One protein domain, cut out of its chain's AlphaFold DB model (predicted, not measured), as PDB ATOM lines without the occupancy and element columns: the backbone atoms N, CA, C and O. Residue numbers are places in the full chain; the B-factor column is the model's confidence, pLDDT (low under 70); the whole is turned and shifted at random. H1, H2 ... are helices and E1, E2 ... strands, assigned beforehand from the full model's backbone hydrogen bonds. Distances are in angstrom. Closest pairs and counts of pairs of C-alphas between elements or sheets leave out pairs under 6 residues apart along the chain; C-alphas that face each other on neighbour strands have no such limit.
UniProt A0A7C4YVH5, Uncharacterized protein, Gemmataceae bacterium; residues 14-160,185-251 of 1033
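This is residues 14 to 160 and 185 to 251 of the 1033 residues of an uncharacterized protein of Gemmataceae bacterium (UniProt A0A7C4YVH5). H2 and H3 follow each other in nearly one line as a long helical base, and two small sheets sit together as a head on one side of it. H1 folds back along H2 at one end, H4 and H7 lie alongside H3 at the other, H8 packs on the head over E3, and H9 follows E7 and only grazes the sheet E1 E7 E3 with its residues 242 to 245. The printed part has 214 residues, with nine named helices and seven named strands in the order E1 E2 E3 H1 H2 H3 H4 H5 H6 H7 E4 E5 H8 E6 E7 H9, a mixed class; both sheets, E2 - E6 - E4 - E5 and E1 - E7 - E3, are antiparallel. It is only just compact, close to loose, with a radius of gyration of the C-alphas of 20.1 A and spans of 68 by 38 by 34 A.

E1, residues 14 to 18, and E3, residues 33 to 37, are edge strands beside E7, residues 235 to 241, in a strongly twisted sheet; N 16 and O 237 are 2.8 A apart, N 36 and O 238 2.9 A. E2, residues 23 to 25, neighbours E6, residues 228 to 231 (N 24 to O 229, 2.8 A); E6 neighbours E4, residues 153 to 156 (N 154 to O 230, 2.8 A), and E4 neighbours E5, residues 205 to 208 (N 155 to O 206, 2.8 A). H1, residues 40 to 55, and H2, residues 62 to 80, form a hairpin at a shallow tilt of 22 degrees, the closest C-alphas being those of Ala 40 and Ala 75, 4.8 A. H3, residues 82 to 101, forms a hairpin with H4, residues 105 to 113, touching it with residues 92 to 100 alone (C-alphas of Glu 96 and Ala 108, 4.7 A). H7, residues 134 to 150, the hub, touches H3 (C-alphas of Ser 85 and Leu 143, 6.1 A), H5, residues 117 to 123 (C-alphas of Ile 120 and Leu 140, 6.4 A), and, only just and only at their ends, H2 with 3 pairs of C-alphas within 8 A. H6, residues 127 to 132, is close to H7 but not clearly touching, with 2 such pairs. H8, residues 216 to 221, is on the sheet E1 E7 E3 and touches H9, residues 242 to 250, about perpendicular at 90 degrees (C-alphas of Cys 219 and Arg 242, 6.0 A). E5, H8 and E6 make a split strand-helix-strand unit, two strands running the same way with E4 between them, its crossover right-handed. Every O i to N i+4 pair is within hydrogen-bond range in each helix but H5, with 1 of 3, and 2 of 4 O i to N i+3 pairs.

E1 begins at C-alpha 14 (369.472, 358.746, 428.835). From first to last C-alpha H1 measures 22.4 A, H2 27.5 A, H3 28.3 A, H7 24.3 A and E7 19.1 A. H9 ends at C-alpha 250 (389.913, 353.882, 431.292).

The two C-alphas farthest apart, of Gly 57 and Gly 103, are 69.2 A apart. Residues 161 to 184 are not printed, and C-alphas 160 and 185 are 16.4 A apart across the cut. Of the links printed whole, none is long. Mean pLDDT of the printed part is 74.7; 71 residues are under 70, among them residues 112 to 128 and 185 to 204.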
ATOM      1  N   ARG A  14     370.865 358.426 429.192       79.44
ATOM      2  CA  ARG A  14     369.472 358.746 428.835       79.44
ATOM      3  C   ARG A  14     369.100 358.093 427.517       79.44
ATOM      4  O   ARG A  14     369.823 358.234 426.541       79.44
ATOM      5  N   VAL A  15     367.963 357.408 427.470       83.62
ATOM      6  CA  VAL A  15     367.370 356.975 426.198       83.62
ATOM      7  C   VAL A  15     366.409 358.061 425.737       83.62
ATOM      8  O   VAL A  15     365.570 358.518 426.511       83.62
ATOM      9  N   ARG A  16     366.542 358.493 424.486       86.44
ATOM     10  CA  ARG A  16     365.714 359.540 423.887       86.44
ATOM     11  C   ARG A  16     365.115 359.048 422.583       86.44
ATOM     12  O   ARG A  16     365.796 358.413 421.787       86.44
ATOM     13  N   ARG A  17     363.841 359.367 422.378       88.38
ATOM     14  CA  ARG A  17     363.118 359.142 421.127       88.38
ATOM     15  C   ARG A  17     363.150 360.430 420.311       88.38
ATOM     16  O   ARG A  17     362.931 361.499 420.876       88.38
ATOM     17  N   PHE A  18     363.399 360.304 419.017       87.88
ATOM     18  CA  PHE A  18     363.342 361.395 418.048       87.88
ATOM     19  C   PHE A  18     362.431 360.983 416.902       87.88
ATOM     20  O   PHE A  18     362.497 359.840 416.446       87.88
ATOM     21  N   LEU A  19     361.572 361.896 416.458       86.81
ATOM     22  CA  LEU A  19     360.747 361.709 415.268       86.81
ATOM     23  C   LEU A  19     361.506 362.156 414.012       86.81
ATOM     24  O   LEU A  19     362.545 362.808 414.099       86.81
ATOM     25  N   ALA A  20     360.972 361.816 412.837       84.88
ATOM     26  CA  ALA A  20     361.524 362.279 411.566       84.88
ATOM     27  C   ALA A  20     361.672 363.814 411.545       84.88
ATOM     28  O   ALA A  20     360.812 364.538 412.050       84.88
ATOM     29  N   ASP A  21     362.778 364.285 410.971       80.56
ATOM     30  CA  ASP A  21     363.203 365.684 410.865       80.56
ATOM     31  C   ASP A  21     363.510 366.396 412.195       80.56
ATOM     32  O   ASP A  21     363.824 367.594 412.212       80.56
ATOM     33  N   GLU A  22     363.489 365.690 413.330       79.75
ATOM     34  CA  GLU A  22     363.885 366.284 414.602       79.75
ATOM     35  C   GLU A  22     365.412 366.366 414.751       79.75
ATOM     36  O   GLU A  22     366.125 365.394 414.482       79.75
ATOM     37  N   PRO A  23     365.951 367.513 415.208       80.81
ATOM     38  CA  PRO A  23     367.376 367.635 415.469       80.81
ATOM     39  C   PRO A  23     367.754 366.821 416.711       80.81
ATOM     40  O   PRO A  23     367.222 367.050 417.800       80.81
ATOM     41  N   ILE A  24     368.716 365.913 416.552       85.06
ATOM     42  CA  ILE A  24     369.330 365.169 417.656       85.06
ATOM     43  C   ILE A  24     370.348 366.064 418.376       85.06
ATOM     44  O   ILE A  24     370.356 366.137 419.605       85.06
ATOM     45  N   CYS A  25     371.167 366.794 417.613       78.62
ATOM     46  CA  CYS A  25     372.066 367.839 418.107       78.62
ATOM     47  C   CYS A  25     372.327 368.888 417.018       78.62
ATOM     48  O   CYS A  25     372.171 368.600 415.828       78.62
ATOM     49  N   GLN A  26     372.720 370.106 417.399       73.75
ATOM     50  CA  GLN A  26     372.942 371.202 416.450       73.75
ATOM     51  C   GLN A  26     374.406 371.634 416.391       73.75
ATOM     52  O   GLN A  26     375.091 371.727 417.411       73.75
ATOM     53  N   ARG A  27     374.875 371.976 415.186       67.00
ATOM     54  CA  ARG A  27     376.198 372.568 414.965       67.00
ATOM     55  C   ARG A  27     376.384 373.802 415.852       67.00
ATOM     56  O   ARG A  27     375.540 374.696 415.868       67.00
ATOM     57  N   GLY A  28     377.524 373.867 416.535       57.72
ATOM     58  CA  GLY A  28     377.862 374.957 417.450       57.72
ATOM     59  C   GLY A  28     377.363 374.773 418.887       57.72
ATOM     60  O   GLY A  28     377.845 375.483 419.768       57.72
ATOM     61  N   GLU A  29     376.469 373.817 419.169       62.69
ATOM     62  CA  GLU A  29     376.079 373.501 420.550       62.69
ATOM     63  C   GLU A  29     377.255 372.910 421.341       62.69
ATOM     64  O   GLU A  29     378.093 372.219 420.759       62.69
ATOM     65  N   PRO A  30     377.318 373.108 422.670       61.09
ATOM     66  CA  PRO A  30     378.313 372.450 423.508       61.09
ATOM     67  C   PRO A  30     378.243 370.920 423.392       61.09
ATOM     68  O   PRO A  30     377.189 370.306 423.575       61.09
ATOM     69  N   GLY A  31     379.385 370.285 423.143       67.62
ATOM     70  CA  GLY A  31     379.554 368.841 423.216       67.62
ATOM     71  C   GLY A  31     379.550 368.359 424.661       67.62
ATOM     72  O   GLY A  31     380.601 368.123 425.243       67.62
ATOM     73  N   ASN A  32     378.372 368.235 425.268       76.25
ATOM     74  CA  ASN A  32     378.235 367.752 426.649       76.25
ATOM     75  C   ASN A  32     377.912 366.251 426.734       76.25
ATOM     76  O   ASN A  32     378.068 365.643 427.793       76.25
ATOM     77  N   SER A  33     377.501 365.651 425.618       81.12
ATOM     78  CA  SER A  33     377.089 364.247 425.514       81.12
ATOM     79  C   SER A  33     377.554 363.599 424.203       81.12
ATOM     80  O   SER A  33     377.889 364.299 423.256       81.12
ATOM     81  N   ALA A  34     377.592 362.278 424.111       84.44
ATOM     82  CA  ALA A  34     377.676 361.550 422.844       84.44
ATOM     83  C   ALA A  34     376.367 360.799 422.599       84.44
ATOM     84  O   ALA A  34     375.574 360.614 423.523       84.44
ATOM     85  N   PHE A  35     376.136 360.372 421.366       88.88
ATOM     86  CA  PHE A  35     374.876 359.786 420.930       88.88
ATOM     87  C   PHE A  35     375.131 358.464 420.225       88.88
ATOM     88  O   PHE A  35     375.905 358.406 419.275       88.88
ATOM     89  N   TYR A  36     374.470 357.409 420.686       87.38
ATOM     90  CA  TYR A  36     374.550 356.077 420.098       87.38
ATOM     91  C   TYR A  36     373.180 355.654 419.560       87.38
ATOM     92  O   TYR A  36     372.203 355.631 420.314       87.38
ATOM     93  N   LEU A  37     373.096 355.354 418.262       87.62
ATOM     94  CA  LEU A  37     371.861 354.940 417.587       87.62
ATOM     95  C   LEU A  37     371.541 353.482 417.933       87.62
ATOM     96  O   LEU A  37     372.310 352.582 417.600       87.62
ATOM     97  N   LEU A  38     370.417 353.245 418.619       88.25
ATOM     98  CA  LEU A  38     370.099 351.930 419.181       88.25
ATOM     99  C   LEU A  38     369.697 350.915 418.094       88.25
ATOM    100  O   LEU A  38     368.659 351.104 417.457       88.25
ATOM    101  N   PRO A  39     370.439 349.802 417.926       86.94
ATOM    102  CA  PRO A  39     370.080 348.759 416.973       86.94
ATOM    103  C   PRO A  39     368.930 347.874 417.470       86.94
ATOM    104  O   PRO A  39     368.572 347.859 418.649       86.94
ATOM    105  N   ALA A  40     368.399 347.042 416.568       86.25
ATOM    106  CA  ALA A  40     367.280 346.136 416.833       86.25
ATOM    107  C   ALA A  40     367.465 345.249 418.077       86.25
ATOM    108  O   ALA A  40     366.514 345.008 418.819       86.25
ATOM    109  N   GLN A  41     368.681 344.747 418.312       85.44
ATOM    110  CA  GLN A  41     368.981 343.913 419.479       85.44
ATOM    111  C   GLN A  41     368.822 344.693 420.791       85.44
ATOM    112  O   GLN A  41     368.229 344.184 421.741       85.44
ATOM    113  N   ASP A  42     369.326 345.926 420.832       85.38
ATOM    114  CA  ASP A  42     369.288 346.764 422.030       85.38
ATOM    115  C   ASP A  42     367.881 347.310 422.290       85.38
ATOM    116  O   ASP A  42     367.461 347.382 423.445       85.38
ATOM    117  N   LEU A  43     367.124 347.624 421.231       87.19
ATOM    118  CA  LEU A  43     365.703 347.970 421.322       87.19
ATOM    119  C   LEU A  43     364.881 346.825 421.926       87.19
ATOM    120  O   LEU A  43     364.093 347.058 422.841       87.19
ATOM    121  N   GLY A  44     365.117 345.591 421.474       86.12
ATOM    122  CA  GLY A  44     364.476 344.401 422.034       86.12
ATOM    123  C   GLY A  44     364.823 344.176 423.499       86.12
ATOM    124  O   GLY A  44     363.936 343.977 424.322       86.12
ATOM    125  N   ALA A  45     366.105 344.291 423.849       85.50
ATOM    126  CA  ALA A  45     366.546 344.162 425.233       85.50
ATOM    127  C   ALA A  45     365.948 345.250 426.144       85.50
ATOM    128  O   ALA A  45     365.584 344.967 427.286       85.50
ATOM    129  N   LEU A  46     365.833 346.490 425.652       84.31
ATOM    130  CA  LEU A  46     365.203 347.593 426.377       84.31
ATOM    131  C   LEU A  46     363.705 347.339 426.588       84.31
ATOM    132  O   LEU A  46     363.215 347.510 427.702       84.31
ATOM    133  N   ARG A  47     363.000 346.892 425.543       88.25
ATOM    134  CA  ARG A  47     361.589 346.498 425.613       88.25
ATOM    135  C   ARG A  47     361.373 345.392 426.643       88.25
ATOM    136  O   ARG A  47     360.547 345.553 427.534       88.25
ATOM    137  N   ASP A  48     362.123 344.296 426.539       87.81
ATOM    138  CA  ASP A  48     361.978 343.130 427.419       87.81
ATOM    139  C   ASP A  48     362.241 343.503 428.877       87.81
ATOM    140  O   ASP A  48     361.544 343.049 429.785       87.81
ATOM    141  N   ARG A  49     363.217 344.389 429.101       84.88
ATOM    142  CA  ARG A  49     363.511 344.905 430.432       84.88
ATOM    143  C   ARG A  49     362.361 345.738 430.995       84.88
ATOM    144  O   ARG A  49     361.972 345.503 432.133       84.88
ATOM    145  N   LEU A  50     361.819 346.676 430.218       82.75
ATOM    146  CA  LEU A  50     360.707 347.525 430.654       82.75
ATOM    147  C   LEU A  50     359.421 346.719 430.880       82.75
ATOM    148  O   LEU A  50     358.703 346.988 431.835       82.75
ATOM    149  N   ALA A  51     359.162 345.696 430.061       83.38
ATOM    150  CA  ALA A  51     358.039 344.783 430.257       83.38
ATOM    151  C   ALA A  51     358.191 343.965 431.553       83.38
ATOM    152  O   ALA A  51     357.221 343.775 432.286       83.38
ATOM    153  N   ALA A  52     359.412 343.519 431.871       84.62
ATOM    154  CA  ALA A  52     359.704 342.836 433.130       84.62
ATOM    155  C   ALA A  52     359.572 343.768 434.347       84.62
ATOM    156  O   ALA A  52     359.026 343.355 435.368       84.62
ATOM    157  N   ASP A  53     360.029 345.020 434.242       80.81
ATOM    158  CA  ASP A  53     359.871 346.022 435.303       80.81
ATOM    159  C   ASP A  53     358.373 346.370 435.508       80.81
ATOM    160  O   ASP A  53     357.922 346.458 436.652       80.81
ATOM    161  N   GLN A  54     357.570 346.444 434.433       81.19
ATOM    162  CA  GLN A  54     356.108 346.609 434.504       81.19
ATOM    163  C   GLN A  54     355.420 345.426 435.197       81.19
ATOM    164  O   GLN A  54     354.574 345.615 436.071       81.19
ATOM    165  N   ALA A  55     355.820 344.195 434.862       81.19
ATOM    166  CA  ALA A  55     355.347 342.991 435.547       81.19
ATOM    167  C   ALA A  55     355.782 342.944 437.028       81.19
ATOM    168  O   ALA A  55     355.099 342.341 437.854       81.19
ATOM    169  N   GLY A  56     356.893 343.606 437.366       80.94
ATOM    170  CA  GLY A  56     357.410 343.789 438.725       80.94
ATOM    171  C   GLY A  56     356.770 344.937 439.516       80.94
ATOM    172  O   GLY A  56     357.226 345.218 440.624       80.94
ATOM    173  N   GLY A  57     355.736 345.597 438.979       76.19
ATOM    174  CA  GLY A  57     354.985 346.653 439.664       76.19
ATOM    175  C   GLY A  57     355.521 348.076 439.465       76.19
ATOM    176  O   GLY A  57     355.051 348.989 440.138       76.19
ATOM    177  N   VAL A  58     356.482 348.287 438.557       77.94
ATOM    178  CA  VAL A  58     356.913 349.632 438.145       77.94
ATOM    179  C   VAL A  58     355.919 350.181 437.125       77.94
ATOM    180  O   VAL A  58     355.602 349.522 436.138       77.94
ATOM    181  N   GLU A  59     355.423 351.397 437.332       75.44
ATOM    182  CA  GLU A  59     354.526 352.031 436.368       75.44
ATOM    183  C   GLU A  59     355.299 352.394 435.090       75.44
ATOM    184  O   GLU A  59     356.219 353.214 435.105       75.44
ATOM    185  N   VAL A  60     354.943 351.745 433.979       73.69
ATOM    186  CA  VAL A  60     355.500 351.995 432.645       73.69
ATOM    187  C   VAL A  60     354.350 352.355 431.719       73.69
ATOM    188  O   VAL A  60     353.366 351.619 431.635       73.69
ATOM    189  N   ASP A  61     354.485 353.476 431.013       75.38
ATOM    190  CA  ASP A  61     353.511 353.926 430.022       75.38
ATOM    191  C   ASP A  61     353.332 352.853 428.917       75.38
ATOM    192  O   ASP A  61     354.310 352.503 428.238       75.38
ATOM    193  N   PRO A  62     352.113 352.315 428.712       73.25
ATOM    194  CA  PRO A  62     351.835 351.306 427.689       73.25
ATOM    195  C   PRO A  62     352.215 351.747 426.272       73.25
ATOM    196  O   PRO A  62     352.649 350.921 425.460       73.25
ATOM    197  N   ASP A  63     352.118 353.047 425.976       78.19
ATOM    198  CA  ASP A  63     352.495 353.580 424.673       78.19
ATOM    199  C   ASP A  63     354.005 353.466 424.453       78.19
ATOM    200  O   ASP A  63     354.451 353.243 423.326       78.19
ATOM    201  N   VAL A  64     354.828 353.555 425.503       79.62
ATOM    202  CA  VAL A  64     356.290 353.408 425.392       79.62
ATOM    203  C   VAL A  64     356.668 351.997 424.949       79.62
ATOM    204  O   VAL A  64     357.481 351.852 424.034       79.62
ATOM    205  N   LEU A  65     356.054 350.964 425.532       81.50
ATOM    206  CA  LEU A  65     356.294 349.571 425.140       81.50
ATOM    207  C   LEU A  65     355.812 349.289 423.714       81.50
ATOM    208  O   LEU A  65     356.542 348.678 422.933       81.50
ATOM    209  N   ALA A  66     354.635 349.798 423.338       82.94
ATOM    210  CA  ALA A  66     354.119 349.666 421.978       82.94
ATOM    211  C   ALA A  66     355.001 350.390 420.941       82.94
ATOM    212  O   ALA A  66     355.226 349.878 419.842       82.94
ATOM    213  N   ASN A  67     355.528 351.572 421.279       84.75
ATOM    214  CA  ASN A  67     356.465 352.304 420.424       84.75
ATOM    215  C   ASN A  67     357.801 351.552 420.272       84.75
ATOM    216  O   ASN A  67     358.311 351.454 419.157       84.75
ATOM    217  N   LEU A  68     358.340 350.979 421.355       85.38
ATOM    218  CA  LEU A  68     359.571 350.181 421.309       85.38
ATOM    219  C   LEU A  68     359.406 348.894 420.493       85.38
ATOM    220  O   LEU A  68     360.318 348.545 419.749       85.38
ATOM    221  N   GLU A  69     358.250 348.229 420.574       87.12
ATOM    222  CA  GLU A  69     357.941 347.066 419.731       87.12
ATOM    223  C   GLU A  69     357.969 347.441 418.246       87.12
ATOM    224  O   GLU A  69     358.665 346.807 417.452       87.12
ATOM    225  N   ARG A  70     357.269 348.520 417.870       88.19
ATOM    226  CA  ARG A  70     357.277 349.021 416.488       88.19
ATOM    227  C   ARG A  70     358.689 349.372 416.024       88.19
ATOM    228  O   ARG A  70     359.088 348.964 414.935       88.19
ATOM    229  N   ALA A  71     359.456 350.078 416.855       86.25
ATOM    230  CA  ALA A  71     360.831 350.451 416.543       86.25
ATOM    231  C   ALA A  71     361.746 349.224 416.394       86.25
ATOM    232  O   ALA A  71     362.584 349.197 415.493       86.25
ATOM    233  N   HIS A  72     361.571 348.188 417.224       90.75
ATOM    234  CA  HIS A  72     362.304 346.923 417.120       90.75
ATOM    235  C   HIS A  72     362.000 346.217 415.797       90.75
ATOM    236  O   HIS A  72     362.932 345.833 415.088       90.75
ATOM    237  N   VAL A  73     360.725 346.077 415.430       90.06
ATOM    238  CA  VAL A  73     360.322 345.450 414.159       90.06
ATOM    239  C   VAL A  73     360.919 346.203 412.969       90.06
ATOM    240  O   VAL A  73     361.606 345.600 412.147       90.06
ATOM    241  N   GLN A  74     360.776 347.529 412.933       87.38
ATOM    242  CA  GLN A  74     361.342 348.352 411.862       87.38
ATOM    243  C   GLN A  74     362.877 348.277 411.812       87.38
ATOM    244  O   GLN A  74     363.464 348.275 410.732       87.38
ATOM    245  N   ALA A  75     363.557 348.213 412.961       85.88
ATOM    246  CA  ALA A  75     365.010 348.053 413.011       85.88
ATOM    247  C   ALA A  75     365.459 346.668 412.515       85.88
ATOM    248  O   ALA A  75     366.505 346.558 411.879       85.88
ATOM    249  N   LYS A  76     364.669 345.611 412.756       88.88
ATOM    250  CA  LYS A  76     364.907 344.274 412.187       88.88
ATOM    251  C   LYS A  76     364.773 344.275 410.668       88.88
ATOM    252  O   LYS A  76     365.630 343.708 409.997       88.88
ATOM    253  N   GLU A  77     363.736 344.920 410.140       88.31
ATOM    254  CA  GLU A  77     363.527 345.063 408.695       88.31
ATOM    255  C   GLU A  77     364.702 345.798 408.039       88.31
ATOM    256  O   GLU A  77     365.252 345.316 407.052       88.31
ATOM    257  N   ARG A  78     365.169 346.905 408.634       88.62
ATOM    258  CA  ARG A  78     366.362 347.622 408.148       88.62
ATOM    259  C   ARG A  78     367.630 346.777 408.224       88.62
ATOM    260  O   ARG A  78     368.405 346.754 407.271       88.62
ATOM    261  N   ALA A  79     367.851 346.077 409.336       82.44
ATOM    262  CA  ALA A  79     369.012 345.208 409.501       82.44
ATOM    263  C   ALA A  79     369.024 344.060 408.474       82.44
ATOM    264  O   ALA A  79     370.095 343.658 408.023       82.44
ATOM    265  N   ALA A  80     367.851 343.578 408.051       87.44
ATOM    266  CA  ALA A  80     367.719 342.551 407.019       87.44
ATOM    267  C   ALA A  80     368.143 343.023 405.616       87.44
ATOM    268  O   ALA A  80     368.428 342.183 404.766       87.44
ATOM    269  N   LEU A  81     368.231 344.339 405.379       85.44
ATOM    270  CA  LEU A  81     368.720 344.914 404.121       85.44
ATOM    271  C   LEU A  81     370.252 345.002 404.053       85.44
ATOM    272  O   LEU A  81     370.804 345.163 402.964       85.44
ATOM    273  N   ALA A  82     370.958 344.900 405.186       76.88
ATOM    274  CA  ALA A  82     372.419 344.998 405.213       76.88
ATOM    275  C   ALA A  82     373.114 343.943 404.322       76.88
ATOM    276  O   ALA A  82     373.943 344.342 403.511       76.88
ATOM    277  N   PRO A  83     372.722 342.650 404.330       84.62
ATOM    278  CA  PRO A  83     373.319 341.652 403.439       84.62
ATOM    279  C   PRO A  83     373.117 341.934 401.940       84.62
ATOM    280  O   PRO A  83     373.971 341.578 401.131       84.62
ATOM    281  N   GLU A  84     371.992 342.547 401.542       85.06
ATOM    282  CA  GLU A  84     371.751 342.943 400.143       85.06
ATOM    283  C   GLU A  84     372.616 344.152 399.759       85.06
ATOM    284  O   GLU A  84     373.213 344.146 398.684       85.06
ATOM    285  N   SER A  85     372.754 345.134 400.659       77.75
ATOM    286  CA  SER A  85     373.696 346.260 400.531       77.75
ATOM    287  C   SER A  85     375.124 345.756 400.303       77.75
ATOM    288  O   SER A  85     375.740 346.084 399.292       77.75
ATOM    289  N   ASP A  86     375.602 344.868 401.183       75.19
ATOM    290  CA  ASP A  86     376.946 344.286 401.119       75.19
ATOM    291  C   ASP A  86     377.151 343.505 399.809       75.19
ATOM    292  O   ASP A  86     378.219 343.549 399.195       75.19
ATOM    293  N   LYS A  87     376.110 342.803 399.339       83.31
ATOM    294  CA  LYS A  87     376.141 342.068 398.070       83.31
ATOM    295  C   LYS A  87     376.248 343.004 396.863       83.31
ATOM    296  O   LYS A  87     377.030 342.717 395.958       83.31
ATOM    297  N   LEU A  88     375.481 344.094 396.827       80.06
ATOM    298  CA  LEU A  88     375.532 345.079 395.738       80.06
ATOM    299  C   LEU A  88     376.874 345.807 395.709       80.06
ATOM    300  O   LEU A  88     377.464 345.968 394.641       80.06
ATOM    301  N   GLU A  89     377.396 346.186 396.874       74.94
ATOM    302  CA  GLU A  89     378.743 346.739 396.993       74.94
ATOM    303  C   GLU A  89     379.796 345.745 396.491       74.94
ATOM    304  O   GLU A  89     380.676 346.125 395.717       74.94
ATOM    305  N   ALA A  90     379.674 344.459 396.839       76.06
ATOM    306  CA  ALA A  90     380.550 343.407 396.329       76.06
ATOM    307  C   ALA A  90     380.430 343.212 394.804       76.06
ATOM    308  O   ALA A  90     381.418 342.898 394.144       76.06
ATOM    309  N   GLU A  91     379.251 343.408 394.208       81.88
ATOM    310  CA  GLU A  91     379.077 343.391 392.749       81.88
ATOM    311  C   GLU A  91     379.724 344.606 392.069       81.88
ATOM    312  O   GLU A  91     380.374 344.447 391.035       81.88
ATOM    313  N   ILE A  92     379.641 345.795 392.673       76.50
ATOM    314  CA  ILE A  92     380.373 346.984 392.206       76.50
ATOM    315  C   ILE A  92     381.888 346.750 392.306       76.50
ATOM    316  O   ILE A  92     382.624 347.107 391.386       76.50
ATOM    317  N   VAL A  93     382.358 346.087 393.368       71.12
ATOM    318  CA  VAL A  93     383.767 345.677 393.509       71.12
ATOM    319  C   VAL A  93     384.177 344.709 392.400       71.12
ATOM    320  O   VAL A  93     385.241 344.882 391.818       71.12
ATOM    321  N   LYS A  94     383.336 343.738 392.030       80.81
ATOM    322  CA  LYS A  94     383.634 342.838 390.900       80.81
ATOM    323  C   LYS A  94     383.762 343.594 389.575       80.81
ATOM    324  O   LYS A  94     384.615 343.249 388.762       80.81
ATOM    325  N   LEU A  95     382.939 344.623 389.352       81.25
ATOM    326  CA  LEU A  95     383.064 345.492 388.176       81.25
ATOM    327  C   LEU A  95     384.372 346.293 388.201       81.25
ATOM    328  O   LEU A  95     385.033 346.422 387.170       81.25
ATOM    329  N   GLU A  96     384.762 346.801 389.370       76.06
ATOM    330  CA  GLU A  96     386.050 347.465 389.601       76.06
ATOM    331  C   GLU A  96     387.230 346.539 389.301       76.06
ATOM    332  O   GLU A  96     388.107 346.900 388.519       76.06
ATOM    333  N   GLU A  97     387.220 345.323 389.843       73.00
ATOM    334  CA  GLU A  97     388.247 344.308 389.606       73.00
ATOM    335  C   GLU A  97     388.334 343.914 388.126       73.00
ATOM    336  O   GLU A  97     389.436 343.829 387.582       73.00
ATOM    337  N   ALA A  98     387.197 343.747 387.444       76.94
ATOM    338  CA  ALA A  98     387.161 343.452 386.014       76.94
ATOM    339  C   ALA A  98     387.724 344.606 385.161       76.94
ATOM    340  O   ALA A  98     388.489 344.366 384.226       76.94
ATOM    341  N   ALA A  99     387.402 345.862 385.497       71.00
ATOM    342  CA  ALA A  99     387.952 347.037 384.817       71.00
ATOM    343  C   ALA A  99     389.469 347.179 385.044       71.00
ATOM    344  O   ALA A  99     390.208 347.486 384.107       71.00
ATOM    345  N   LEU A 100     389.946 346.891 386.262       62.25
ATOM    346  CA  LEU A 100     391.374 346.858 386.586       62.25
ATOM    347  C   LEU A 100     392.112 345.759 385.811       62.25
ATOM    348  O   LEU A 100     393.180 346.025 385.260       62.25
ATOM    349  N   GLN A 101     391.543 344.552 385.719       72.12
ATOM    350  CA  GLN A 101     392.109 343.443 384.939       72.12
ATOM    351  C   GLN A 101     392.169 343.755 383.437       72.12
ATOM    352  O   GLN A 101     393.109 343.340 382.762       72.12
ATOM    353  N   ALA A 102     391.209 344.528 382.921       76.44
ATOM    354  CA  ALA A 102     391.199 345.011 381.541       76.44
ATOM    355  C   ALA A 102     392.135 346.214 381.289       76.44
ATOM    356  O   ALA A 102     392.289 346.640 380.145       76.44
ATOM    357  N   GLY A 103     392.762 346.776 382.332       66.50
ATOM    358  CA  GLY A 103     393.645 347.942 382.229       66.50
ATOM    359  C   GLY A 103     392.928 349.290 382.076       66.50
ATOM    360  O   GLY A 103     393.585 350.295 381.794       66.50
ATOM    361  N   ASP A 104     391.608 349.352 382.281       72.06
ATOM    362  CA  ASP A 104     390.819 350.585 382.181       72.06
ATOM    363  C   ASP A 104     390.764 351.318 383.531       72.06
ATOM    364  O   ASP A 104     389.833 351.199 384.334       72.06
ATOM    365  N   VAL A 105     391.812 352.107 383.776       56.84
ATOM    366  CA  VAL A 105     392.017 352.856 385.025       56.84
ATOM    367  C   VAL A 105     390.914 353.897 385.267       56.84
ATOM    368  O   VAL A 105     390.564 354.178 386.415       56.84
ATOM    369  N   ASN A 106     390.326 354.456 384.205       62.28
ATOM    370  CA  ASN A 106     389.275 355.469 384.324       62.28
ATOM    371  C   ASN A 106     387.956 354.846 384.779       62.28
ATOM    372  O   ASN A 106     387.289 355.391 385.662       62.28
ATOM    373  N   ARG A 107     387.602 353.689 384.213       71.44
ATOM    374  CA  ARG A 107     386.397 352.938 384.575       71.44
ATOM    375  C   ARG A 107     386.516 352.316 385.969       71.44
ATOM    376  O   ARG A 107     385.591 352.441 386.768       71.44
ATOM    377  N   ALA A 108     387.688 351.791 386.323       63.25
ATOM    378  CA  ALA A 108     387.986 351.357 387.689       63.25
ATOM    379  C   ALA A 108     387.878 352.512 388.705       63.25
ATOM    380  O   ALA A 108     387.222 352.380 389.737       63.25
ATOM    381  N   SER A 109     388.448 353.683 388.390       57.69
ATOM    382  CA  SER A 109     388.343 354.870 389.249       57.69
ATOM    383  C   SER A 109     386.905 355.386 389.360       57.69
ATOM    384  O   SER A 109     386.489 355.862 390.420       57.69
ATOM    385  N   LEU A 110     386.116 355.285 388.288       66.94
ATOM    386  CA  LEU A 110     384.689 355.572 388.321       66.94
ATOM    387  C   LEU A 110     383.985 354.642 389.313       66.94
ATOM    388  O   LEU A 110     383.395 355.166 390.251       66.94
ATOM    389  N   TYR A 111     384.104 353.320 389.166       70.25
ATOM    390  CA  TYR A 111     383.464 352.327 390.042       70.25
ATOM    391  C   TYR A 111     383.884 352.465 391.513       70.25
ATOM    392  O   TYR A 111     383.025 352.464 392.394       70.25
ATOM    393  N   ALA A 112     385.165 352.728 391.782       56.91
ATOM    394  CA  ALA A 112     385.668 352.979 393.132       56.91
ATOM    395  C   ALA A 112     385.024 354.217 393.787       56.91
ATOM    396  O   ALA A 112     384.605 354.169 394.943       56.91
ATOM    397  N   ARG A 113     384.872 355.328 393.044       56.47
ATOM    398  CA  ARG A 113     384.186 356.539 393.547       56.47
ATOM    399  C   ARG A 113     382.711 356.300 393.853       56.47
ATOM    400  O   ARG A 113     382.152 357.004 394.685       56.47
ATOM    401  N   CYS A 114     382.087 355.331 393.190       63.81
ATOM    402  CA  CYS A 114     380.678 355.017 393.385       63.81
ATOM    403  C   CYS A 114     380.387 354.351 394.737       63.81
ATOM    404  O   CYS A 114     379.229 354.271 395.110       63.81
ATOM    405  N   ARG A 115     381.413 353.906 395.474       60.16
ATOM    406  CA  ARG A 115     381.288 353.296 396.810       60.16
ATOM    407  C   ARG A 115     381.451 354.297 397.965       60.16
ATOM    408  O   ARG A 115     381.447 353.912 399.125       60.16
ATOM    409  N   LEU A 116     381.631 355.586 397.666       51.97
ATOM    410  CA  LEU A 116     381.637 356.654 398.668       51.97
ATOM    411  C   LEU A 116     380.203 357.177 398.825       51.97
ATOM    412  O   LEU A 116     379.658 357.705 397.854       51.97
ATOM    413  N   ALA A 117     379.626 357.073 400.029       48.19
ATOM    414  CA  ALA A 117     378.217 357.385 400.327       48.19
ATOM    415  C   ALA A 117     377.734 358.748 399.775       48.19
ATOM    416  O   ALA A 117     376.605 358.874 399.306       48.19
ATOM    417  N   GLY A 118     378.606 359.766 399.729       48.03
ATOM    418  CA  GLY A 118     378.292 361.085 399.155       48.03
ATOM    419  C   GLY A 118     378.137 361.125 397.624       48.03
ATOM    420  O   GLY A 118     377.441 361.981 397.078       48.03
ATOM    421  N   THR A 119     378.741 360.179 396.900       52.09
ATOM    422  CA  THR A 119     378.847 360.220 395.429       52.09
ATOM    423  C   THR A 119     377.696 359.480 394.735       52.09
ATOM    424  O   THR A 119     377.338 359.824 393.604       52.09
ATOM    425  N   ILE A 120     377.079 358.506 395.414       60.38
ATOM    426  CA  ILE A 120     376.008 357.648 394.880       60.38
ATOM    427  C   ILE A 120     374.829 358.496 394.379       60.38
ATOM    428  O   ILE A 120     374.447 358.411 393.211       60.38
ATOM    429  N   THR A 121     374.326 359.415 395.205       56.91
ATOM    430  CA  THR A 121     373.170 360.274 394.889       56.91
ATOM    431  C   THR A 121     373.391 361.170 393.662       56.91
ATOM    432  O   THR A 121     372.452 361.464 392.916       56.91
ATOM    433  N   LYS A 122     374.634 361.606 393.424       59.09
ATOM    434  CA  LYS A 122     375.022 362.438 392.272       59.09
ATOM    435  C   LYS A 122     375.163 361.603 391.000       59.09
ATOM    436  O   LYS A 122     374.727 362.024 389.930       59.09
ATOM    437  N   LEU A 123     375.750 360.416 391.121       63.22
ATOM    438  CA  LEU A 123     376.015 359.509 390.007       63.22
ATOM    439  C   LEU A 123     374.742 358.844 389.474       63.22
ATOM    440  O   LEU A 123     374.575 358.773 388.260       63.22
ATOM    441  N   VAL A 124     373.797 358.477 390.345       62.56
ATOM    442  CA  VAL A 124     372.473 357.945 389.953       62.56
ATOM    443  C   VAL A 124     371.680 358.943 389.091       62.56
ATOM    444  O   VAL A 124     370.887 358.553 388.230       62.56
ATOM    445  N   LYS A 125     371.911 360.249 389.278       63.31
ATOM    446  CA  LYS A 125     371.270 361.326 388.503       63.31
ATOM    447  C   LYS A 125     371.993 361.666 387.191       63.31
ATOM    448  O   LYS A 125     371.465 362.455 386.414       63.31
ATOM    449  N   SER A 126     373.169 361.093 386.927       69.31
ATOM    450  CA  SER A 126     373.947 361.362 385.712       69.31
ATOM    451  C   SER A 126     373.361 360.628 384.502       69.31
ATOM    452  O   SER A 126     373.399 359.400 384.448       69.31
ATOM    453  N   GLU A 127     372.849 361.365 383.511       68.69
ATOM    454  CA  GLU A 127     372.405 360.771 382.237       68.69
ATOM    455  C   GLU A 127     373.569 360.133 381.477       68.69
ATOM    456  O   GLU A 127     373.448 359.009 380.998       68.69
ATOM    457  N   LEU A 128     374.740 360.776 381.504       67.44
ATOM    458  CA  LEU A 128     375.955 360.252 380.884       67.44
ATOM    459  C   LEU A 128     376.340 358.875 381.449       67.44
ATOM    460  O   LEU A 128     376.725 357.994 380.695       67.44
ATOM    461  N   LEU A 129     376.194 358.663 382.765       74.50
ATOM    462  CA  LEU A 129     376.508 357.374 383.393       74.50
ATOM    463  C   LEU A 129     375.531 356.274 382.964       74.50
ATOM    464  O   LEU A 129     375.943 355.135 382.766       74.50
ATOM    465  N   LYS A 130     374.244 356.611 382.820       77.38
ATOM    466  CA  LYS A 130     373.209 355.670 382.370       77.38
ATOM    467  C   LYS A 130     373.447 355.220 380.930       77.38
ATOM    468  O   LYS A 130     373.169 354.069 380.612       77.38
ATOM    469  N   GLU A 131     373.979 356.108 380.094       73.56
ATOM    470  CA  GLU A 131     374.334 355.809 378.707       73.56
ATOM    471  C   GLU A 131     375.635 355.005 378.596       73.56
ATOM    472  O   GLU A 131     375.687 354.025 377.855       73.56
ATOM    473  N   THR A 132     376.685 355.385 379.334       75.81
ATOM    474  CA  THR A 132     378.011 354.761 379.190       75.81
ATOM    475  C   THR A 132     378.200 353.500 380.036       75.81
ATOM    476  O   THR A 132     378.976 352.628 379.661       75.81
ATOM    477  N   GLU A 133     377.526 353.390 381.186       82.25
ATOM    478  CA  GLU A 133     377.724 352.336 382.195       82.25
ATOM    479  C   GLU A 133     376.382 351.841 382.795       82.25
ATOM    480  O   GLU A 133     376.137 351.979 384.000       82.25
ATOM    481  N   PRO A 134     375.483 351.237 381.992       81.00
ATOM    482  CA  PRO A 134     374.113 350.917 382.413       81.00
ATOM    483  C   PRO A 134     374.040 349.899 383.562       81.00
ATOM    484  O   PRO A 134     373.173 349.996 384.431       81.00
ATOM    485  N   GLN A 135     374.974 348.944 383.607       84.25
ATOM    486  CA  GLN A 135     375.049 347.956 384.684       84.25
ATOM    487  C   GLN A 135     375.411 348.609 386.026       84.25
ATOM    488  O   GLN A 135     374.757 348.343 387.032       84.25
ATOM    489  N   LEU A 136     376.401 349.508 386.037       82.12
ATOM    490  CA  LEU A 136     376.772 350.265 387.232       82.12
ATOM    491  C   LEU A 136     375.635 351.191 387.671       82.12
ATOM    492  O   LEU A 136     375.330 351.265 388.856       82.12
ATOM    493  N   ALA A 137     374.994 351.885 386.727       82.44
ATOM    494  CA  ALA A 137     373.875 352.771 387.029       82.44
ATOM    495  C   ALA A 137     372.706 352.015 387.690       82.44
ATOM    496  O   ALA A 137     372.090 352.542 388.616       82.44
ATOM    497  N   SER A 138     372.440 350.776 387.261       84.94
ATOM    498  CA  SER A 138     371.446 349.892 387.881       84.94
ATOM    499  C   SER A 138     371.830 349.504 389.314       84.94
ATOM    500  O   SER A 138     371.039 349.699 390.238       84.94
ATOM    501  N   LEU A 139     373.069 349.037 389.520       85.44
ATOM    502  CA  LEU A 139     373.578 348.669 390.847       85.44
ATOM    503  C   LEU A 139     373.548 349.851 391.817       85.44
ATOM    504  O   LEU A 139     373.093 349.703 392.946       85.44
ATOM    505  N   LEU A 140     373.967 351.035 391.366       81.06
ATOM    506  CA  LEU A 140     373.936 352.250 392.178       81.06
ATOM    507  C   LEU A 140     372.525 352.734 392.466       81.06
ATOM    508  O   LEU A 140     372.281 353.237 393.555       81.06
ATOM    509  N   GLY A 141     371.598 352.580 391.519       81.94
ATOM    510  CA  GLY A 141     370.190 352.888 391.750       81.94
ATOM    511  C   GLY A 141     369.614 352.034 392.877       81.94
ATOM    512  O   GLY A 141     368.979 352.569 393.784       81.94
ATOM    513  N   ARG A 142     369.900 350.725 392.862       86.38
ATOM    514  CA  ARG A 142     369.446 349.799 393.905       86.38
ATOM    515  C   ARG A 142     370.162 350.016 395.239       86.38
ATOM    516  O   ARG A 142     369.512 350.005 396.279       86.38
ATOM    517  N   LEU A 143     371.474 350.248 395.217       81.75
ATOM    518  CA  LEU A 143     372.254 350.521 396.426       81.75
ATOM    519  C   LEU A 143     371.787 351.818 397.099       81.75
ATOM    520  O   LEU A 143     371.556 351.823 398.301       81.75
ATOM    521  N   ALA A 144     371.550 352.880 396.320       80.31
ATOM    522  CA  ALA A 144     371.006 354.139 396.829       80.31
ATOM    523  C   ALA A 144     369.647 353.947 397.514       80.31
ATOM    524  O   ALA A 144     369.399 354.535 398.563       80.31
ATOM    525  N   GLU A 145     368.770 353.125 396.929       83.25
ATOM    526  CA  GLU A 145     367.460 352.799 397.500       83.25
ATOM    527  C   GLU A 145     367.603 352.079 398.850       83.25
ATOM    528  O   GLU A 145     366.942 352.442 399.822       83.25
ATOM    529  N   ILE A 146     368.505 351.098 398.936       84.19
ATOM    530  CA  ILE A 146     368.758 350.344 400.169       84.19
ATOM    531  C   ILE A 146     369.399 351.220 401.246       84.19
ATOM    532  O   ILE A 146     368.961 351.190 402.397       84.19
ATOM    533  N   GLU A 147     370.411 352.016 400.906       81.19
ATOM    534  CA  GLU A 147     371.046 352.934 401.853       81.19
ATOM    535  C   GLU A 147     370.050 353.974 402.375       81.19
ATOM    536  O   GLU A 147     370.034 354.270 403.571       81.19
ATOM    537  N   ASP A 148     369.166 354.491 401.517       83.25
ATOM    538  CA  ASP A 148     368.070 355.370 401.927       83.25
ATOM    539  C   ASP A 148     367.097 354.664 402.878       83.25
ATOM    540  O   ASP A 148     366.733 355.224 403.910       83.25
ATOM    541  N   GLN A 149     366.759 353.397 402.621       84.62
ATOM    542  CA  GLN A 149     365.916 352.587 403.507       84.62
ATOM    543  C   GLN A 149     366.584 352.242 404.846       84.62
ATOM    544  O   GLN A 149     365.883 352.148 405.855       84.62
ATOM    545  N   ARG A 150     367.911 352.090 404.892       86.38
ATOM    546  CA  ARG A 150     368.675 351.805 406.120       86.38
ATOM    547  C   ARG A 150     368.959 353.051 406.963       86.38
ATOM    548  O   ARG A 150     369.163 352.928 408.167       86.38
ATOM    549  N   ARG A 151     368.976 354.239 406.356       87.31
ATOM    550  CA  ARG A 151     369.373 355.506 406.990       87.31
ATOM    551  C   ARG A 151     368.492 355.889 408.174       87.31
ATOM    552  O   ARG A 151     367.284 356.052 408.020       87.31
ATOM    553  N   VAL A 152     369.099 356.130 409.332       90.31
ATOM    554  CA  VAL A 152     368.386 356.483 410.571       90.31
ATOM    555  C   VAL A 152     368.472 357.980 410.860       90.31
ATOM    556  O   VAL A 152     367.468 358.599 411.213       90.31
ATOM    557  N   ALA A 153     369.642 358.582 410.656       89.94
ATOM    558  CA  ALA A 153     369.880 360.011 410.836       89.94
ATOM    559  C   ALA A 153     370.820 360.564 409.751       89.94
ATOM    560  O   ALA A 153     371.378 359.813 408.953       89.94
ATOM    561  N   VAL A 154     370.957 361.889 409.688       86.81
ATOM    562  CA  VAL A 154     371.830 362.600 408.745       86.81
ATOM    563  C   VAL A 154     372.580 363.703 409.476       86.81
ATOM    564  O   VAL A 154     371.962 364.568 410.097       86.81
ATOM    565  N   ALA A 155     373.907 363.703 409.371       81.88
ATOM    566  CA  ALA A 155     374.745 364.829 409.754       81.88
ATOM    567  C   ALA A 155     374.799 365.847 408.607       81.88
ATOM    568  O   ALA A 155     375.117 365.491 407.478       81.88
ATOM    569  N   ARG A 156     374.497 367.114 408.900       79.88
ATOM    570  CA  ARG A 156     374.405 368.212 407.932       79.88
ATOM    571  C   ARG A 156     375.323 369.368 408.303       79.88
ATOM    572  O   ARG A 156     375.378 369.801 409.459       79.88
ATOM    573  N   VAL A 157     375.990 369.925 407.302       64.56
ATOM    574  CA  VAL A 157     376.709 371.199 407.365       64.56
ATOM    575  C   VAL A 157     376.156 372.073 406.242       64.56
ATOM    576  O   VAL A 157     376.056 371.586 405.121       64.56
ATOM    577  N   PRO A 158     375.803 373.346 406.495       54.75
ATOM    578  CA  PRO A 158     375.483 374.264 405.411       54.75
ATOM    579  C   PRO A 158     376.711 374.402 404.505       54.75
ATOM    580  O   PRO A 158     377.702 375.044 404.865       54.75
ATOM    581  N   SER A 159     376.674 373.734 403.356       43.44
ATOM    582  CA  SER A 159     377.522 374.047 402.220       43.44
ATOM    583  C   SER A 159     376.916 375.292 401.583       43.44
ATOM    584  O   SER A 159     375.746 375.306 401.197       43.44
ATOM    585  N   ALA A 160     377.680 376.385 401.529       35.22
ATOM    586  CA  ALA A 160     377.226 377.574 400.821       35.22
ATOM    587  C   ALA A 160     376.866 377.150 399.386       35.22
ATOM    588  O   ALA A 160     377.720 376.571 398.702       35.22
ATOM    589  N   GLY A 185     392.441 377.484 395.980       39.06
ATOM    590  CA  GLY A 185     392.747 376.095 395.626       39.06
ATOM    591  C   GLY A 185     391.481 375.217 395.618       39.06
ATOM    592  O   GLY A 185     390.473 375.616 396.218       39.06
ATOM    593  N   PRO A 186     391.522 374.051 394.946       44.50
ATOM    594  CA  PRO A 186     390.356 373.191 394.751       44.50
ATOM    595  C   PRO A 186     389.682 372.840 396.082       44.50
ATOM    596  O   PRO A 186     390.357 372.634 397.092       44.50
ATOM    597  N   ASN A 187     388.348 372.793 396.079       46.62
ATOM    598  CA  ASN A 187     387.568 372.410 397.253       46.62
ATOM    599  C   ASN A 187     387.881 370.959 397.662       46.62
ATOM    600  O   ASN A 187     388.154 370.128 396.787       46.62
ATOM    601  N   PRO A 188     387.863 370.646 398.970       52.72
ATOM    602  CA  PRO A 188     388.032 369.273 399.426       52.72
ATOM    603  C   PRO A 188     386.839 368.417 398.983       52.72
ATOM    604  O   PRO A 188     385.751 368.934 398.755       52.72
ATOM    605  N   SER A 189     387.034 367.102 398.863       52.50
ATOM    606  CA  SER A 189     385.931 366.169 398.595       52.50
ATOM    607  C   SER A 189     385.041 365.940 399.820       52.50
ATOM    608  O   SER A 189     383.871 365.613 399.663       52.50
ATOM    609  N   THR A 190     385.580 366.115 401.031       55.09
ATOM    610  CA  THR A 190     384.879 365.869 402.298       55.09
ATOM    611  C   THR A 190     385.198 366.942 403.350       55.09
ATOM    612  O   THR A 190     386.207 367.646 403.260       55.09
ATOM    613  N   ILE A 191     384.322 367.082 404.348       56.72
ATOM    614  CA  ILE A 191     384.418 367.973 405.506       56.72
ATOM    615  C   ILE A 191     384.457 367.093 406.769       56.72
ATOM    616  O   ILE A 191     383.471 366.406 407.047       56.72
ATOM    617  N   PRO A 192     385.546 367.128 407.559       58.06
ATOM    618  CA  PRO A 192     385.639 366.350 408.791       58.06
ATOM    619  C   PRO A 192     384.529 366.696 409.787       58.06
ATOM    620  O   PRO A 192     384.245 367.878 410.023       58.06
ATOM    621  N   ASN A 193     383.927 365.678 410.404       65.56
ATOM    622  CA  ASN A 193     382.926 365.850 411.455       65.56
ATOM    623  C   ASN A 193     383.169 364.917 412.664       65.56
ATOM    624  O   ASN A 193     384.096 364.108 412.701       65.56
ATOM    625  N   ASP A 194     382.323 365.092 413.676       66.56
ATOM    626  CA  ASP A 194     382.251 364.313 414.911       66.56
ATOM    627  C   ASP A 194     381.282 363.123 414.757       66.56
ATOM    628  O   ASP A 194     380.292 363.009 415.484       66.56
ATOM    629  N   GLY A 195     381.507 362.311 413.719       68.69
ATOM    630  CA  GLY A 195     380.720 361.128 413.378       68.69
ATOM    631  C   GLY A 195     381.552 360.062 412.645       68.69
ATOM    632  O   GLY A 195     382.727 360.285 412.345       68.69
ATOM    633  N   PRO A 196     380.958 358.889 412.353       61.66
ATOM    634  CA  PRO A 196     381.650 357.741 411.754       61.66
ATOM    635  C   PRO A 196     382.108 357.975 410.307       61.66
ATOM    636  O   PRO A 196     383.010 357.285 409.833       61.66
ATOM    637  N   ALA A 197     381.515 358.950 409.613       61.72
ATOM    638  CA  ALA A 197     381.857 359.323 408.249       61.72
ATOM    639  C   ALA A 197     381.925 360.848 408.089       61.72
ATOM    640  O   ALA A 197     381.078 361.577 408.615       61.72
ATOM    641  N   ASP A 198     382.908 361.311 407.311       62.47
ATOM    642  CA  ASP A 198     383.035 362.718 406.939       62.47
ATOM    643  C   ASP A 198     381.855 363.172 406.068       62.47
ATOM    644  O   ASP A 198     381.261 362.398 405.315       62.47
ATOM    645  N   ILE A 199     381.557 364.466 406.131       65.94
ATOM    646  CA  ILE A 199     380.484 365.086 405.356       65.94
ATOM    647  C   ILE A 199     380.940 365.298 403.924       65.94
ATOM    648  O   ILE A 199     382.004 365.863 403.684       65.94
ATOM    649  N   ASP A 200     380.136 364.884 402.957       61.72
ATOM    650  CA  ASP A 200     380.429 365.141 401.555       61.72
ATOM    651  C   ASP A 200     380.344 366.648 401.261       61.72
ATOM    652  O   ASP A 200     379.376 367.315 401.627       61.72
ATOM    653  N   TYR A 201     381.382 367.208 400.631       59.03
ATOM    654  CA  TYR A 201     381.487 368.659 400.453       59.03
ATOM    655  C   TYR A 201     380.379 369.231 399.555       59.03
ATOM    656  O   TYR A 201     379.877 370.326 399.813       59.03
ATOM    657  N   ASP A 202     379.998 368.499 398.504       58.66
ATOM    658  CA  ASP A 202     379.021 368.957 397.512       58.66
ATOM    659  C   ASP A 202     377.588 368.916 398.065       58.66
ATOM    660  O   ASP A 202     376.816 369.856 397.870       58.66
ATOM    661  N   SER A 203     377.223 367.826 398.739       62.59
ATOM    662  CA  SER A 203     375.892 367.634 399.323       62.59
ATOM    663  C   SER A 203     375.729 368.315 400.682       62.59
ATOM    664  O   SER A 203     374.618 368.696 401.036       62.59
ATOM    665  N   GLY A 204     376.818 368.490 401.437       68.50
ATOM    666  CA  GLY A 204     376.773 368.964 402.817       68.50
ATOM    667  C   GLY A 204     376.216 367.933 403.805       68.50
ATOM    668  O   GLY A 204     375.918 368.305 404.943       68.50
ATOM    669  N   GLU A 205     376.075 366.660 403.411       79.44
ATOM    670  CA  GLU A 205     375.462 365.606 404.227       79.44
ATOM    671  C   GLU A 205     376.367 364.372 404.435       79.44
ATOM    672  O   GLU A 205     377.221 364.052 403.607       79.44
ATOM    673  N   ALA A 206     376.154 363.656 405.543       76.50
ATOM    674  CA  ALA A 206     376.631 362.290 405.779       76.50
ATOM    675  C   ALA A 206     375.524 361.453 406.454       76.50
ATOM    676  O   ALA A 206     374.951 361.915 407.449       76.50
ATOM    677  N   PRO A 207     375.187 360.251 405.944       82.00
ATOM    678  CA  PRO A 207     374.187 359.383 406.561       82.00
ATOM    679  C   PRO A 207     374.718 358.734 407.847       82.00
ATOM    680  O   PRO A 207     375.918 358.511 407.983       82.00
ATOM    681  N   LEU A 208     373.805 358.419 408.766       83.69
ATOM    682  CA  LEU A 208     374.060 357.657 409.988       83.69
ATOM    683  C   LEU A 208     373.085 356.476 410.092       83.69
ATOM    684  O   LEU A 208     371.892 356.608 409.774       83.69
ATOM    685  N   TYR A 209     373.582 355.344 410.574       87.69
ATOM    686  CA  TYR A 209     372.895 354.053 410.614       87.69
ATOM    687  C   TYR A 209     372.738 353.506 412.043       87.69
ATOM    688  O   TYR A 209     373.307 354.020 413.004       87.69
ATOM    689  N   ASP A 210     371.926 352.456 412.194       83.25
ATOM    690  CA  ASP A 210     371.800 351.723 413.460       83.25
ATOM    691  C   ASP A 210     373.185 351.197 413.922       83.25
ATOM    692  O   ASP A 210     373.980 350.759 413.091       83.25
ATOM    693  N   ASP A 211     373.452 351.181 415.238       82.12
ATOM    694  CA  ASP A 211     374.734 350.757 415.847       82.12
ATOM    695  C   ASP A 211     375.923 351.724 415.630       82.12
ATOM    696  O   ASP A 211     377.085 351.341 415.787       82.12
ATOM    697  N   GLU A 212     375.658 352.994 415.310       76.25
ATOM    698  CA  GLU A 212     376.689 354.032 415.183       76.25
ATOM    699  C   GLU A 212     376.720 355.004 416.375       76.25
ATOM    700  O   GLU A 212     375.687 355.399 416.923       76.25
ATOM    701  N   LEU A 213     377.937 355.395 416.769       79.06
ATOM    702  CA  LEU A 213     378.227 356.414 417.781       79.06
ATOM    703  C   LEU A 213     378.688 357.698 417.081       79.06
ATOM    704  O   LEU A 213     379.528 357.638 416.186       79.06
ATOM    705  N   PHE A 214     378.160 358.841 417.508       83.38
ATOM    706  CA  PHE A 214     378.589 360.161 417.053       83.38
ATOM    707  C   PHE A 214     378.556 361.171 418.205       83.38
ATOM    708  O   PHE A 214     377.882 360.975 419.224       83.38
ATOM    709  N   GLY A 215     379.243 362.299 418.053       74.50
ATOM    710  CA  GLY A 215     379.279 363.333 419.082       74.50
ATOM    711  C   GLY A 215     380.317 363.092 420.188       74.50
ATOM    712  O   GLY A 215     380.346 363.832 421.177       74.50
ATOM    713  N   GLU A 216     381.111 362.030 420.099       71.12
ATOM    714  CA  GLU A 216     382.042 361.603 421.136       71.12
ATOM    715  C   GLU A 216     383.256 362.519 421.244       71.12
ATOM    716  O   GLU A 216     383.678 362.830 422.360       71.12
ATOM    717  N   MET A 217     383.768 363.027 420.124       61.50
ATOM    718  CA  MET A 217     384.911 363.937 420.119       61.50
ATOM    719  C   MET A 217     384.516 365.294 420.663       61.50
ATOM    720  O   MET A 217     385.221 365.828 421.519       61.50
ATOM    721  N   ALA A 218     383.347 365.829 420.299       62.56
ATOM    722  CA  ALA A 218     382.884 367.055 420.931       62.56
ATOM    723  C   ALA A 218     382.639 366.865 422.427       62.56
ATOM    724  O   ALA A 218     382.986 367.751 423.216       62.56
ATOM    725  N   CYS A 219     382.122 365.694 422.817       69.12
ATOM    726  CA  CYS A 219     381.914 365.346 424.214       69.12
ATOM    727  C   CYS A 219     383.198 365.213 425.019       69.12
ATOM    728  O   CYS A 219     383.190 365.595 426.183       69.12
ATOM    729  N   ILE A 220     384.282 364.706 424.438       60.97
ATOM    730  CA  ILE A 220     385.564 364.482 425.115       60.97
ATOM    731  C   ILE A 220     386.392 365.770 425.129       60.97
ATOM    732  O   ILE A 220     386.807 366.254 426.188       60.97
ATOM    733  N   ASP A 221     386.518 366.419 423.977       54.28
ATOM    734  CA  ASP A 221     387.436 367.538 423.775       54.28
ATOM    735  C   ASP A 221     386.849 368.892 424.206       54.28
ATOM    736  O   ASP A 221     387.494 369.924 424.023       54.28
ATOM    737  N   ARG A 222     385.629 368.923 424.770       60.16
ATOM    738  CA  ARG A 222     384.885 370.156 425.129       60.16
ATOM    739  C   ARG A 222     384.665 371.044 423.906       60.16
ATOM    740  O   ARG A 222     384.946 372.241 423.935       60.16
ATOM    741  N   GLN A 223     384.212 370.444 422.806       59.47
ATOM    742  CA  GLN A 223     384.044 371.161 421.543       59.47
ATOM    743  C   GLN A 223     382.602 371.524 421.268       59.47
ATOM    744  O   GLN A 223     381.702 370.782 421.658       59.47
ATOM    745  N   PRO A 224     382.360 372.630 420.551       59.00
ATOM    746  CA  PRO A 224     381.105 372.804 419.849       59.00
ATOM    747  C   PRO A 224     380.911 371.677 418.827       59.00
ATOM    748  O   PRO A 224     381.880 371.244 418.196       59.00
ATOM    749  N   ARG A 225     379.672 371.233 418.615       69.12
ATOM    750  CA  ARG A 225     379.353 370.248 417.569       69.12
ATOM    751  C   ARG A 225     379.789 370.748 416.196       69.12
ATOM    752  O   ARG A 225     379.543 371.904 415.844       69.12
ATOM    753  N   THR A 226     380.381 369.866 415.398       64.81
ATOM    754  CA  THR A 226     380.881 370.192 414.052       64.81
ATOM    755  C   THR A 226     379.778 370.220 412.992       64.81
ATOM    756  O   THR A 226     379.902 370.942 412.006       64.81
ATOM    757  N   ALA A 227     378.697 369.468 413.203       71.69
ATOM    758  CA  ALA A 227     377.572 369.316 412.286       71.69
ATOM    759  C   ALA A 227     376.242 369.273 413.053       71.69
ATOM    760  O   ALA A 227     376.222 369.001 414.254       71.69
ATOM    761  N   THR A 228     375.141 369.551 412.356       81.75
ATOM    762  CA  THR A 228     373.783 369.362 412.879       81.75
ATOM    763  C   THR A 228     373.319 367.967 412.497       81.75
ATOM    764  O   THR A 228     373.289 367.654 411.312       81.75
ATOM    765  N   VAL A 229     372.951 367.136 413.467       86.62
ATOM    766  CA  VAL A 229     372.433 365.792 413.195       86.62
ATOM    767  C   VAL A 229     370.919 365.803 413.317       86.62
ATOM    768  O   VAL A 229     370.380 366.223 414.340       86.62
ATOM    769  N   VAL A 230     370.236 365.345 412.273       86.50
ATOM    770  CA  VAL A 230     368.773 365.297 412.181       86.50
ATOM    771  C   VAL A 230     368.332 363.853 411.991       86.50
ATOM    772  O   VAL A 230     368.928 363.122 411.202       86.50
ATOM    773  N   ALA A 231     367.296 363.433 412.708       87.25
ATOM    774  CA  ALA A 231     366.696 362.122 412.531       87.25
ATOM    775  C   ALA A 231     366.020 362.045 411.150       87.25
ATOM    776  O   ALA A 231     365.154 362.850 410.828       87.25
ATOM    777  N   ALA A 232     366.413 361.084 410.314       86.50
ATOM    778  CA  ALA A 232     365.795 360.874 409.000       86.50
ATOM    779  C   ALA A 232     364.427 360.184 409.129       86.50
ATOM    780  O   ALA A 232     363.588 360.259 408.238       86.50
ATOM    781  N   ARG A 233     364.219 359.487 410.247       87.50
ATOM    782  CA  ARG A 233     362.995 358.776 410.612       87.50
ATOM    783  C   ARG A 233     362.890 358.677 412.127       87.50
ATOM    784  O   ARG A 233     363.790 359.106 412.839       87.50
ATOM    785  N   GLU A 234     361.814 358.069 412.612       88.62
ATOM    786  CA  GLU A 234     361.701 357.746 414.030       88.62
ATOM    787  C   GLU A 234     362.851 356.838 414.495       88.62
ATOM    788  O   GLU A 234     363.087 355.768 413.928       88.62
ATOM    789  N   CYS A 235     363.568 357.263 415.534       90.25
ATOM    790  CA  CYS A 235     364.696 356.521 416.083       90.25
ATOM    791  C   CYS A 235     364.841 356.709 417.594       90.25
ATOM    792  O   CYS A 235     364.387 357.705 418.166       90.25
ATOM    793  N   TYR A 236     365.534 355.765 418.230       91.25
ATOM    794  CA  TYR A 236     365.923 355.865 419.630       91.25
ATOM    795  C   TYR A 236     367.439 355.981 419.753       91.25
ATOM    796  O   TYR A 236     368.198 355.247 419.122       91.25
ATOM    797  N   VAL A 237     367.864 356.903 420.604       89.81
ATOM    798  CA  VAL A 237     369.263 357.262 420.812       89.81
ATOM    799  C   VAL A 237     369.597 357.095 422.285       89.81
ATOM    800  O   VAL A 237     368.852 357.552 423.154       89.81
ATOM    801  N   LEU A 238     370.737 356.477 422.571       88.19
ATOM    802  CA  LEU A 238     371.348 356.497 423.891       88.19
ATOM    803  C   LEU A 238     372.288 357.705 423.990       88.19
ATOM    804  O   LEU A 238     373.331 357.750 423.344       88.19
ATOM    805  N   GLU A 239     371.906 358.684 424.803       88.31
ATOM    806  CA  GLU A 239     372.711 359.851 425.147       88.31
ATOM    807  C   GLU A 239     373.649 359.514 426.322       88.31
ATOM    808  O   GLU A 239     373.210 359.151 427.419       88.31
ATOM    809  N   LEU A 240     374.955 359.624 426.067       81.75
ATOM    810  CA  LEU A 240     376.066 359.290 426.958       81.75
ATOM    811  C   LEU A 240     376.695 360.581 427.490       81.75
ATOM    812  O   LEU A 240     377.266 361.345 426.717       81.75
ATOM    813  N   LEU A 241     376.630 360.842 428.798       80.88
ATOM    814  CA  LEU A 241     377.327 361.996 429.381       80.88
ATOM    815  C   LEU A 241     378.836 361.739 429.514       80.88
ATOM    816  O   LEU A 241     379.277 360.603 429.690       80.88
ATOM    817  N   ARG A 242     379.635 362.812 429.515       71.69
ATOM    818  CA  ARG A 242     381.108 362.758 429.605       71.69
ATOM    819  C   ARG A 242     381.679 361.801 430.668       71.69
ATOM    820  O   ARG A 242     382.562 361.034 430.301       71.69
ATOM    821  N   PRO A 243     381.215 361.780 431.938       69.25
ATOM    822  CA  PRO A 243     381.797 360.890 432.948       69.25
ATOM    823  C   PRO A 243     381.751 359.412 432.547       69.25
ATOM    824  O   PRO A 243     382.630 358.637 432.918       69.25
ATOM    825  N   ILE A 244     380.750 359.024 431.752       70.88
ATOM    826  CA  ILE A 244     380.650 357.678 431.202       70.88
ATOM    827  C   ILE A 244     381.705 357.453 430.123       70.88
ATOM    828  O   ILE A 244     382.390 356.438 430.174       70.88
ATOM    829  N   LEU A 245     381.882 358.393 429.193       65.75
ATOM    830  CA  LEU A 245     382.910 358.292 428.148       65.75
ATOM    831  C   LEU A 245     384.328 358.264 428.735       65.75
ATOM    832  O   LEU A 245     385.163 357.480 428.287       65.75
ATOM    833  N   ASP A 246     384.593 359.058 429.773       64.25
ATOM    834  CA  ASP A 246     385.885 359.070 430.465       64.25
ATOM    835  C   ASP A 246     386.149 357.744 431.198       64.25
ATOM    836  O   ASP A 246     387.268 357.232 431.167       64.25
ATOM    837  N   ASN A 247     385.120 357.149 431.815       65.19
ATOM    838  CA  ASN A 247     385.219 355.826 432.438       65.19
ATOM    839  C   ASN A 247     385.381 354.709 431.398       65.19
ATOM    840  O   ASN A 247     386.179 353.800 431.606       65.19
ATOM    841  N   MET A 248     384.682 354.802 430.263       62.97
ATOM    842  CA  MET A 248     384.828 353.883 429.131       62.97
ATOM    843  C   MET A 248     386.267 353.882 428.604       62.97
ATOM    844  O   MET A 248     386.834 352.819 428.388       62.97
ATOM    845  N   ARG A 249     386.909 355.052 428.475       58.41
ATOM    846  CA  ARG A 249     388.310 355.162 428.016       58.41
ATOM    847  C   ARG A 249     389.340 354.540 428.964       58.41
ATOM    848  O   ARG A 249     390.430 354.200 428.509       58.41
ATOM    849  N   LYS A 250     389.024 354.441 430.258       55.91
ATOM    850  CA  LYS A 250     389.913 353.882 431.292       55.91
ATOM    851  C   LYS A 250     389.795 352.362 431.432       55.91
ATOM    852  O   LYS A 250     390.654 351.759 432.065       55.91
ATOM    853  N   ASP A 251     388.755 351.751 430.868       57.81
ATOM    854  CA  ASP A 251     388.550 350.303 430.905       57.81
ATOM    855  C   ASP A 251     389.317 349.630 429.753       57.81
ATOM    856  O   ASP A 251     389.049 349.870 428.575       57.81
TER     857      ASP A 251